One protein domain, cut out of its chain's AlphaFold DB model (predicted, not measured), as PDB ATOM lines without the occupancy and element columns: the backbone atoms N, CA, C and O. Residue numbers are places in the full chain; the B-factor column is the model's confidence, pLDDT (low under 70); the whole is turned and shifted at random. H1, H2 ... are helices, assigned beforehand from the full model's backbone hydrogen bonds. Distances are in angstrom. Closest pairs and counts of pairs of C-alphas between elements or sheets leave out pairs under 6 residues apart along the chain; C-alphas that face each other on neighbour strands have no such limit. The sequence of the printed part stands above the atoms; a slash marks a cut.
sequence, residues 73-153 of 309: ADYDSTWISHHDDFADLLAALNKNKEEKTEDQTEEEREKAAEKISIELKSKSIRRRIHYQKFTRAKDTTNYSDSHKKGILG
ATOM      1  N   ALA A  73     -15.124-124.959  15.837       61.91
ATOM      2  CA  ALA A  73     -13.992-124.037  15.926       61.91
ATOM      3  C   ALA A  73     -12.934-124.528  16.933       61.91
ATOM      4  O   ALA A  73     -11.748-124.292  16.737       61.91
ATOM      5  N   ASP A  74     -13.349-125.295  17.945       59.59
ATOM      6  CA  ASP A  74     -12.444-125.928  18.909       59.59
ATOM      7  C   ASP A  74     -11.639-127.105  18.316       59.59
ATOM      8  O   ASP A  74     -10.770-127.644  19.001       59.59
ATOM      9  N   TYR A  75     -11.854-127.502  17.049       59.03
ATOM     10  CA  TYR A  75     -11.019-128.519  16.378       59.03
ATOM     11  C   TYR A  75      -9.560-128.079  16.238       59.03
ATOM     12  O   TYR A  75      -8.679-128.930  16.123       59.03
ATOM     13  N   ASP A  76      -9.285-126.774  16.308       61.00
ATOM     14  CA  ASP A  76      -7.917-126.263  16.402       61.00
ATOM     15  C   ASP A  76      -7.235-126.764  17.689       61.00
ATOM     16  O   ASP A  76      -6.063-127.128  17.676       61.00
ATOM     17  N   SER A  77      -7.986-126.912  18.789       63.06
ATOM     18  CA  SER A  77      -7.458-127.501  20.028       63.06
ATOM     19  C   SER A  77      -7.143-128.989  19.874       63.06
ATOM     20  O   SER A  77      -6.150-129.458  20.420       63.06
ATOM     21  N   THR A  78      -7.935-129.721  19.081       67.75
ATOM     22  CA  THR A  78      -7.700-131.143  18.785       67.75
ATOM     23  C   THR A  78      -6.476-131.334  17.884       67.75
ATOM     24  O   THR A  78      -5.697-132.267  18.070       67.75
ATOM     25  N   TRP A  79      -6.257-130.424  16.930       70.81
ATOM     26  CA  TRP A  79      -5.042-130.412  16.114       70.81
ATOM     27  C   TRP A  79      -3.791-130.107  16.951       70.81
ATOM     28  O   TRP A  79      -2.776-130.788  16.804       70.81
ATOM     29  N   ILE A  80      -3.874-129.128  17.860       68.25
ATOM     30  CA  ILE A  80      -2.776-128.772  18.771       68.25
ATOM     31  C   ILE A  80      -2.464-129.930  19.730       68.25
ATOM     32  O   ILE A  80      -1.298-130.298  19.853       68.25
ATOM     33  N   SER A  81      -3.475-130.579  20.325       71.25
ATOM     34  CA  SER A  81      -3.246-131.706  21.243       71.25
ATOM     35  C   SER A  81      -2.525-132.881  20.577       71.25
ATOM     36  O   SER A  81      -1.627-133.473  21.164       71.25
ATOM     37  N   HIS A  82      -2.856-133.192  19.319       80.31
ATOM     38  CA  HIS A  82      -2.187-134.278  18.596       80.31
ATOM     39  C   HIS A  82      -0.739-133.955  18.210       80.31
ATOM     40  O   HIS A  82       0.049-134.872  17.976       80.31
ATOM     41  N   HIS A  83      -0.375-132.673  18.125       85.50
ATOM     42  CA  HIS A  83       1.000-132.278  17.841       85.50
ATOM     43  C   HIS A  83       1.921-132.545  19.032       85.50
ATOM     44  O   HIS A  83       3.015-133.078  18.837       85.50
ATOM     45  N   ASP A  84       1.460-132.222  20.241       83.88
ATOM     46  CA  ASP A  84       2.228-132.428  21.471       83.88
ATOM     47  C   ASP A  84       2.423-133.927  21.751       83.88
ATOM     48  O   ASP A  84       3.558-134.367  21.942       83.88
ATOM     49  N   ASP A  85       1.366-134.737  21.616       88.31
ATOM     50  CA  ASP A  85       1.448-136.203  21.741       88.31
ATOM     51  C   ASP A  85       2.459-136.813  20.749       88.31
ATOM     52  O   ASP A  85       3.227-137.729  21.067       88.31
ATOM     53  N   PHE A  86       2.482-136.299  19.515       91.50
ATOM     54  CA  PHE A  86       3.419-136.748  18.488       91.50
ATOM     55  C   PHE A  86       4.857-136.291  18.770       91.50
ATOM     56  O   PHE A  86       5.803-137.051  18.538       91.50
ATOM     57  N   ALA A  87       5.039-135.073  19.284       89.44
ATOM     58  CA  ALA A  87       6.342-134.566  19.697       89.44
ATOM     59  C   ALA A  87       6.926-135.397  20.852       89.44
ATOM     60  O   ALA A  87       8.114-135.735  20.818       89.44
ATOM     61  N   ASP A  88       6.090-135.797  21.810       91.38
ATOM     62  CA  ASP A  88       6.474-136.676  22.915       91.38
ATOM     63  C   ASP A  88       6.860-138.076  22.427       91.38
ATOM     64  O   ASP A  88       7.888-138.619  22.850       91.38
ATOM     65  N   LEU A  89       6.122-138.630  21.460       94.19
ATOM     66  CA  LEU A  89       6.479-139.896  20.810       94.19
ATOM     67  C   LEU A  89       7.847-139.798  20.118       94.19
ATOM     68  O   LEU A  89       8.706-140.662  20.315       94.19
ATOM     69  N   LEU A  90       8.091-138.735  19.343       92.56
ATOM     70  CA  LEU A  90       9.385-138.513  18.687       92.56
ATOM     71  C   LEU A  90      10.525-138.337  19.694       92.56
ATOM     72  O   LEU A  90      11.625-138.847  19.469       92.56
ATOM     73  N   ALA A  91      10.280-137.647  20.810       90.06
ATOM     74  CA  ALA A  91      11.262-137.499  21.877       90.06
ATOM     75  C   ALA A  91      11.591-138.851  22.529       90.06
ATOM     76  O   ALA A  91      12.767-139.167  22.699       90.06
ATOM     77  N   ALA A  92      10.582-139.674  22.833       93.12
ATOM     78  CA  ALA A  92      10.779-141.021  23.370       93.12
ATOM     79  C   ALA A  92      11.550-141.927  22.391       93.12
ATOM     80  O   ALA A  92      12.472-142.638  22.791       93.12
ATOM     81  N   LEU A  93      11.232-141.856  21.094       92.69
ATOM     82  CA  LEU A  93      11.939-142.607  20.053       92.69
ATOM     83  C   LEU A  93      13.414-142.190  19.945       92.69
ATOM     84  O   LEU A  93      14.287-143.044  19.792       92.69
ATOM     85  N   ASN A  94      13.692-140.885  20.019       88.94
ATOM     86  CA  ASN A  94      15.054-140.363  19.953       88.94
ATOM     87  C   ASN A  94      15.877-140.753  21.187       88.94
ATOM     88  O   ASN A  94      17.018-141.170  21.013       88.94
ATOM     89  N   LYS A  95      15.295-140.739  22.394       87.81
ATOM     90  CA  LYS A  95      15.961-141.226  23.621       87.81
ATOM     91  C   LYS A  95      16.384-142.693  23.501       87.81
ATOM     92  O   LYS A  95      17.548-143.013  23.703       87.81
ATOM     93  N   ASN A  96      15.487-143.560  23.022       81.31
ATOM     94  CA  ASN A  96      15.796-144.978  22.780       81.31
ATOM     95  C   ASN A  96      16.908-145.191  21.732       81.31
ATOM     96  O   ASN A  96      17.497-146.271  21.645       81.31
ATOM     97  N   LYS A  97      17.150-144.201  20.866       79.44
ATOM     98  CA  LYS A  97      18.243-144.228  19.892       79.44
ATOM     99  C   LYS A  97      19.545-143.741  20.518       79.44
ATOM    100  O   LYS A  97      20.567-144.372  20.283       79.44
ATOM    101  N   GLU A  98      19.508-142.668  21.304       71.56
ATOM    102  CA  GLU A  98      20.666-142.138  22.037       71.56
ATOM    103  C   GLU A  98      21.251-143.189  22.988       71.56
ATOM    104  O   GLU A  98      22.443-143.467  22.881       71.56
ATOM    105  N   GLU A  99      20.413-143.896  23.755       68.00
ATOM    106  CA  GLU A  99      20.841-145.016  24.616       68.00
ATOM    107  C   GLU A  99      21.600-146.101  23.827       68.00
ATOM    108  O   GLU A  99      22.628-146.599  24.264       68.00
ATOM    109  N   LYS A 100      21.171-146.407  22.595       63.00
ATOM    110  CA  LYS A 100      21.873-147.361  21.713       63.00
ATOM    111  C   LYS A 100      23.150-146.810  21.073       63.00
ATOM    112  O   LYS A 100      23.897-147.579  20.476       63.00
ATOM    113  N   THR A 101      23.362-145.495  21.106       59.91
ATOM    114  CA  THR A 101      24.533-144.827  20.506       59.91
ATOM    115  C   THR A 101      25.634-144.564  21.544       59.91
ATOM    116  O   THR A 101      26.787-144.322  21.178       59.91
ATOM    117  N   GLU A 102      25.302-144.606  22.835       60.09
ATOM    118  CA  GLU A 102      26.271-144.554  23.938       60.09
ATOM    119  C   GLU A 102      27.120-145.832  24.018       60.09
ATOM    120  O   GLU A 102      28.308-145.744  24.312       60.09
ATOM    121  N   ASP A 103      26.568-146.974  23.600       61.22
ATOM    122  CA  ASP A 103      27.279-148.259  23.507       61.22
ATOM    123  C   ASP A 103      28.161-148.409  22.243       61.22
ATOM    124  O   ASP A 103      28.789-149.450  22.037       61.22
ATOM    125  N   GLN A 104      28.210-147.400  21.363       61.56
ATOM    126  CA  GLN A 104      28.946-147.471  20.094       61.56
ATOM    127  C   GLN A 104      30.374-146.929  20.208       61.56
ATOM    128  O   GLN A 104      30.609-145.823  20.697       61.56
ATOM    129  N   THR A 105      31.323-147.696  19.667       75.12
ATOM    130  CA  THR A 105      32.754-147.344  19.583       75.12
ATOM    131  C   THR A 105      32.953-146.080  18.725       75.12
ATOM    132  O   THR A 105      32.214-145.872  17.762       75.12
ATOM    133  N   GLU A 106      33.971-145.254  19.015       73.00
ATOM    134  CA  GLU A 106      34.307-143.999  18.297       73.00
ATOM    135  C   GLU A 106      34.268-144.151  16.756       73.00
ATOM    136  O   GLU A 106      33.709-143.317  16.043       73.00
ATOM    137  N   GLU A 107      34.752-145.284  16.233       75.94
ATOM    138  CA  GLU A 107      34.748-145.593  14.796       75.94
ATOM    139  C   GLU A 107      33.346-145.752  14.184       75.94
ATOM    140  O   GLU A 107      33.135-145.499  12.995       75.94
ATOM    141  N   GLU A 108      32.368-146.221  14.959       77.19
ATOM    142  CA  GLU A 108      30.985-146.348  14.497       77.19
ATOM    143  C   GLU A 108      30.302-144.982  14.427       77.19
ATOM    144  O   GLU A 108      29.516-144.744  13.502       77.19
ATOM    145  N   ARG A 109      30.670-144.054  15.323       74.75
ATOM    146  CA  ARG A 109      30.214-142.655  15.275       74.75
ATOM    147  C   ARG A 109      30.759-141.927  14.058       74.75
ATOM    148  O   ARG A 109      29.989-141.246  13.383       74.75
ATOM    149  N   GLU A 110      32.033-142.113  13.721       77.00
ATOM    150  CA  GLU A 110      32.613-141.542  12.500       77.00
ATOM    151  C   GLU A 110      31.937-142.106  11.242       77.00
ATOM    152  O   GLU A 110      31.491-141.347  10.379       77.00
ATOM    153  N   LYS A 111      31.722-143.428  11.179       80.31
ATOM    154  CA  LYS A 111      30.977-144.072  10.078       80.31
ATOM    155  C   LYS A 111      29.522-143.596  10.003       80.31
ATOM    156  O   LYS A 111      28.953-143.520   8.910       80.31
ATOM    157  N   ALA A 112      28.886-143.291  11.133       78.81
ATOM    158  CA  ALA A 112      27.549-142.704  11.164       78.81
ATOM    159  C   ALA A 112      27.567-141.250  10.667       78.81
ATOM    160  O   ALA A 112      26.749-140.891   9.819       78.81
ATOM    161  N   ALA A 113      28.530-140.439  11.106       77.12
ATOM    162  CA  ALA A 113      28.713-139.063  10.651       77.12
ATOM    163  C   ALA A 113      29.003-138.986   9.142       77.12
ATOM    164  O   ALA A 113      28.413-138.156   8.451       77.12
ATOM    165  N   GLU A 114      29.805-139.906   8.595       80.69
ATOM    166  CA  GLU A 114      30.037-140.031   7.149       80.69
ATOM    167  C   GLU A 114      28.772-140.409   6.367       80.69
ATOM    168  O   GLU A 114      28.579-139.964   5.232       80.69
ATOM    169  N   LYS A 115      27.885-141.221   6.959       80.00
ATOM    170  CA  LYS A 115      26.596-141.582   6.344       80.00
ATOM    171  C   LYS A 115      25.600-140.423   6.360       80.00
ATOM    172  O   LYS A 115      24.795-140.328   5.430       80.00
ATOM    173  N   ILE A 116      25.636-139.591   7.402       83.12
ATOM    174  CA  ILE A 116      24.717-138.460   7.585       83.12
ATOM    175  C   ILE A 116      25.201-137.240   6.784       83.12
ATOM    176  O   ILE A 116      24.386-136.577   6.142       83.12
ATOM    177  N   SER A 117      26.510-136.966   6.759       86.69
ATOM    178  CA  SER A 117      27.076-135.852   5.997       86.69
ATOM    179  C   SER A 117      27.006-136.125   4.497       86.69
ATOM    180  O   SER A 117      27.626-137.040   3.945       86.69
ATOM    181  N   ILE A 118      26.268-135.263   3.805       85.19
ATOM    182  CA  ILE A 118      26.159-135.275   2.347       85.19
ATOM    183  C   ILE A 118      27.516-134.929   1.722       85.19
ATOM    184  O   ILE A 118      27.855-135.466   0.662       85.19
ATOM    185  N   GLU A 119      28.305-134.059   2.358       83.62
ATOM    186  CA  GLU A 119      29.642-133.692   1.886       83.62
ATOM    187  C   GLU A 119      30.614-134.882   1.936       83.62
ATOM    188  O   GLU A 119      31.219-135.204   0.910       83.62
ATOM    189  N   LEU A 120      30.727-135.568   3.079       85.44
ATOM    190  CA  LEU A 120      31.617-136.729   3.237       85.44
ATOM    191  C   LEU A 120      31.195-137.884   2.321       85.44
ATOM    192  O   LEU A 120      32.013-138.421   1.567       85.44
ATOM    193  N   LYS A 121      29.893-138.181   2.264       86.06
ATOM    194  CA  LYS A 121      29.339-139.215   1.380       86.06
ATOM    195  C   LYS A 121      29.585-138.944  -0.099       86.06
ATOM    196  O   LYS A 121      29.740-139.869  -0.888       86.06
ATOM    197  N   SER A 122      29.580-137.683  -0.519       83.56
ATOM    198  CA  SER A 122      29.800-137.353  -1.929       83.56
ATOM    199  C   SER A 122      31.278-137.293  -2.315       83.56
ATOM    200  O   SER A 122      31.565-137.439  -3.499       83.56
ATOM    201  N   LYS A 123      32.201-137.172  -1.350       84.81
ATOM    202  CA  LYS A 123      33.649-137.352  -1.566       84.81
ATOM    203  C   LYS A 123      34.034-138.823  -1.757       84.81
ATOM    204  O   LYS A 123      34.955-139.109  -2.515       84.81
ATOM    205  N   SER A 124      33.308-139.761  -1.141       82.69
ATOM    206  CA  SER A 124      33.562-141.202  -1.304       82.69
ATOM    207  C   SER A 124      33.015-141.794  -2.617       82.69
ATOM    208  O   SER A 124      33.423-142.882  -3.034       82.69
ATOM    209  N   ILE A 125      32.124-141.087  -3.327       82.81
ATOM    210  CA  ILE A 125      31.522-141.556  -4.586       82.81
ATOM    211  C   ILE A 125      32.401-141.174  -5.788       82.81
ATOM    212  O   ILE A 125      32.408-140.035  -6.238       82.81
ATOM    213  N   ARG A 126      33.048-142.172  -6.406       76.62
ATOM    214  CA  ARG A 126      33.905-141.991  -7.599       76.62
ATOM    215  C   ARG A 126      33.182-141.643  -8.911       76.62
ATOM    216  O   ARG A 126      33.834-141.223  -9.855       76.62
ATOM    217  N   ARG A 127      31.859-141.841  -9.014       71.62
ATOM    218  CA  ARG A 127      31.106-141.734 -10.289       71.62
ATOM    219  C   ARG A 127      30.388-140.400 -10.527       71.62
ATOM    220  O   ARG A 127      29.802-140.223 -11.589       71.62
ATOM    221  N   ARG A 128      30.383-139.472  -9.564       74.06
ATOM    222  CA  ARG A 128      29.615-138.218  -9.653       74.06
ATOM    223  C   ARG A 128      30.544-137.019  -9.507       74.06
ATOM    224  O   ARG A 128      31.343-136.984  -8.581       74.06
ATOM    225  N   ILE A 129      30.388-136.021 -10.378       76.31
ATOM    226  CA  ILE A 129      31.064-134.727 -10.233       76.31
ATOM    227  C   ILE A 129      30.623-134.109  -8.899       76.31
ATOM    228  O   ILE A 129      29.441-133.814  -8.694       76.31
ATOM    229  N   HIS A 130      31.565-133.971  -7.968       79.31
ATOM    230  CA  HIS A 130      31.315-133.432  -6.637       79.31
ATOM    231  C   HIS A 130      31.415-131.906  -6.662       79.31
ATOM    232  O   HIS A 130      32.502-131.333  -6.689       79.31
ATOM    233  N   TYR A 131      30.269-131.229  -6.619       86.19
ATOM    234  CA  TYR A 131      30.232-129.778  -6.469       86.19
ATOM    235  C   TYR A 131      30.245-129.381  -4.989       86.19
ATOM    236  O   TYR A 131      29.187-129.237  -4.371       86.19
ATOM    237  N   GLN A 132      31.440-129.145  -4.440       85.69
ATOM    238  CA  GLN A 132      31.653-128.890  -3.007       85.69
ATOM    239  C   GLN A 132      30.800-127.737  -2.449       85.69
ATOM    240  O   GLN A 132      30.287-127.808  -1.336       85.69
ATOM    241  N   LYS A 133      30.595-126.665  -3.226       88.44
ATOM    242  CA  LYS A 133      29.772-125.523  -2.792       88.44
ATOM    243  C   LYS A 133      28.296-125.901  -2.617       88.44
ATOM    244  O   LYS A 133      27.654-125.446  -1.677       88.44
ATOM    245  N   PHE A 134      27.762-126.734  -3.509       86.25
ATOM    246  CA  PHE A 134      26.356-127.140  -3.481       86.25
ATOM    247  C   PHE A 134      26.086-128.228  -2.443       86.25
ATOM    248  O   PHE A 134      25.005-128.250  -1.861       86.25
ATOM    249  N   THR A 135      27.053-129.116  -2.198       87.44
ATOM    250  CA  THR A 135      26.946-130.136  -1.147       87.44
ATOM    251  C   THR A 135      27.025-129.490   0.232       87.44
ATOM    252  O   THR A 135      26.126-129.717   1.035       87.44
ATOM    253  N   ARG A 136      27.988-128.583   0.463       87.00
ATOM    254  CA  ARG A 136      28.107-127.821   1.724       87.00
ATOM    255  C   ARG A 136      26.889-126.959   2.028       87.00
ATOM    256  O   ARG A 136      26.482-126.881   3.176       87.00
ATOM    257  N   ALA A 137      26.284-126.335   1.016       87.12
ATOM    258  CA  ALA A 137      25.093-125.509   1.216       87.12
ATOM    259  C   ALA A 137      23.847-126.318   1.631       87.12
ATOM    260  O   ALA A 137      22.943-125.760   2.245       87.12
ATOM    261  N   LYS A 138      23.786-127.610   1.283       87.62
ATOM    262  CA  LYS A 138      22.659-128.507   1.600       87.62
ATOM    263  C   LYS A 138      22.897-129.359   2.844       87.62
ATOM    264  O   LYS A 138      21.950-129.932   3.373       87.62
ATOM    265  N   ASP A 139      24.146-129.476   3.275       88.25
ATOM    266  CA  ASP A 139      24.511-130.271   4.433       88.25
ATOM    267  C   ASP A 139      24.272-129.474   5.719       88.25
ATOM    268  O   ASP A 139      24.839-128.400   5.916       88.25
ATOM    269  N   THR A 140      23.412-129.992   6.593       84.50
ATOM    270  CA  THR A 140      23.099-129.358   7.879       84.50
ATOM    271  C   THR A 140      23.924-129.914   9.034       84.50
ATOM    272  O   THR A 140      23.889-129.349  10.128       84.50
ATOM    273  N   THR A 141      24.692-130.983   8.804       85.81
ATOM    274  CA  THR A 141      25.504-131.641   9.841       85.81
ATOM    275  C   THR A 141      26.575-130.719  10.416       85.81
ATOM    276  O   THR A 141      26.748-130.683  11.629       85.81
ATOM    277  N   ASN A 142      27.205-129.899   9.568       84.00
ATOM    278  CA  ASN A 142      28.284-128.981   9.945       84.00
ATOM    279  C   ASN A 142      27.827-127.756  10.761       84.00
ATOM    280  O   ASN A 142      28.668-127.028  11.289       84.00
ATOM    281  N   TYR A 143      26.524-127.468  10.843       87.81
ATOM    282  CA  TYR A 143      26.043-126.333  11.633       87.81
ATOM    283  C   TYR A 143      25.974-126.700  13.115       87.81
ATOM    284  O   TYR A 143      25.492-127.772  13.476       87.81
ATOM    285  N   SER A 144      26.382-125.780  13.990       89.38
ATOM    286  CA  SER A 144      26.214-125.959  15.437       89.38
ATOM    287  C   SER A 144      24.731-126.045  15.805       89.38
ATOM    288  O   SER A 144      23.913-125.302  15.247       89.38
ATOM    289  N   ASP A 145      24.398-126.824  16.826       86.12
ATOM    290  CA  ASP A 145      23.006-126.989  17.249       86.12
ATOM    291  C   ASP A 145      22.375-125.702  17.791       86.12
ATOM    292  O   ASP A 145      21.172-125.507  17.632       86.12
ATOM    293  N   SER A 146      23.170-124.777  18.341       87.94
ATOM    294  CA  SER A 146      22.695-123.442  18.737       87.94
ATOM    295  C   SER A 146      22.123-122.664  17.542       87.94
ATOM    296  O   SER A 146      20.973-122.223  17.569       87.94
ATOM    297  N   HIS A 147      22.873-122.590  16.435       86.75
ATOM    298  CA  HIS A 147      22.400-121.965  15.196       86.75
ATOM    299  C   HIS A 147      21.183-122.690  14.598       86.75
ATOM    300  O   HIS A 147      20.244-122.022  14.164       86.75
ATOM    301  N   LYS A 148      21.138-124.033  14.631       86.94
ATOM    302  CA  LYS A 148      19.958-124.800  14.178       86.94
ATOM    303  C   LYS A 148      18.716-124.442  14.999       86.94
ATOM    304  O   LYS A 148      17.675-124.132  14.427       86.94
ATOM    305  N   LYS A 149      18.837-124.419  16.331       86.56
ATOM    306  CA  LYS A 149      17.755-124.035  17.254       86.56
ATOM    307  C   LYS A 149      17.307-122.588  17.044       86.56
ATOM    308  O   LYS A 149      16.114-122.315  17.145       86.56
ATOM    309  N   GLY A 150      18.235-121.679  16.735       84.38
ATOM    310  CA  GLY A 150      17.938-120.277  16.429       84.38
ATOM    311  C   GLY A 150      17.162-120.088  15.123       84.38
ATOM    312  O   GLY A 150      16.214-119.312  15.095       84.38
ATOM    313  N   ILE A 151      17.520-120.829  14.068       87.56
ATOM    314  CA  ILE A 151      16.825-120.788  12.767       87.56
ATOM    315  C   ILE A 151      15.443-121.446  12.860       87.56
ATOM    316  O   ILE A 151      14.483-120.948  12.279       87.56
ATOM    317  N   LEU A 152      15.342-122.557  13.594       85.38
ATOM    318  CA  LEU A 152      14.114-123.347  13.709       85.38
ATOM    319  C   LEU A 152      13.165-122.856  14.817       85.38
ATOM    320  O   LEU A 152      12.068-123.380  14.955       85.38
ATOM    321  N   GLY A 153      13.579-121.889  15.642       78.06
ATOM    322  CA  GLY A 153      12.748-121.308  16.704       78.06
ATOM    323  C   GLY A 153      12.536-122.188  17.948       78.06
ATOM    324  O   GLY A 153      12.008-121.699  18.945       78.06
TER     325      GLY A 153
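What this domain is: This is residues 73 to 153 of the 309 residues of the protein "Protein CBG00936" of Caenorhabditis briggsae (UniProt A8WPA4). One long straight helix, H1, sticks out as a free arm with residues 75 to 100; past residue 102 the backbone turns into H2 and then curls as a loose hook through the small helical hairpin of H3 and H4 to H5, which touches no helix. The printed part has 81 residues with five named helices, H1 to H5 in order, and no named strand; its class is all helix. It is extended, with a radius of gyration of the C-alphas of 18.1 A, and spans 55 by 33 by 25 A.

Where its parts are: Find C-alpha 75 at (-11.019, -128.519, 16.378); from there H1, residues 75 to 102, runs 41.3 A to C-alpha 102 at (26.271, -144.554, 23.938). Next look for H2, residues 106 to 116, 15.4 A long. H3 is residues 118 to 124, H4 residues 132 to 138, and H5 residues 145 to 152, ending at C-alpha 152 at (14.114, -123.347, 13.709).

How they stand to each other: H1 and H2 are only just apart, with their closest C-alphas 8.0 A from each other. H2 and H3 only just touch, only at the corner by their link, with 3 pairs of C-alphas within 8 A; the closest C-alphas are those of Glu 114 and Leu 120, 5.4 A, and the lines are about perpendicular at 74 degrees. H3 and H4 form a helical hairpin and touch, the closest C-alphas being those of Glu 119 and Thr 135 at 5.4 A. They run opposite ways at a steep tilt of 36 degrees, only just past shallow. H4 and H5 are apart. Every O i to N i+4 pair is within hydrogen-bond range in H2, H3, H4 and H5, and 23 of 24 in H1.

The domain as a whole: The C-alphas of Ala 73 and Arg 126, the two farthest apart, are 56.3 A from each other. The printed part has no cut and no long link. The model's pLDDT is under 70 at residues 73 to 78, 80 and 99 to 104.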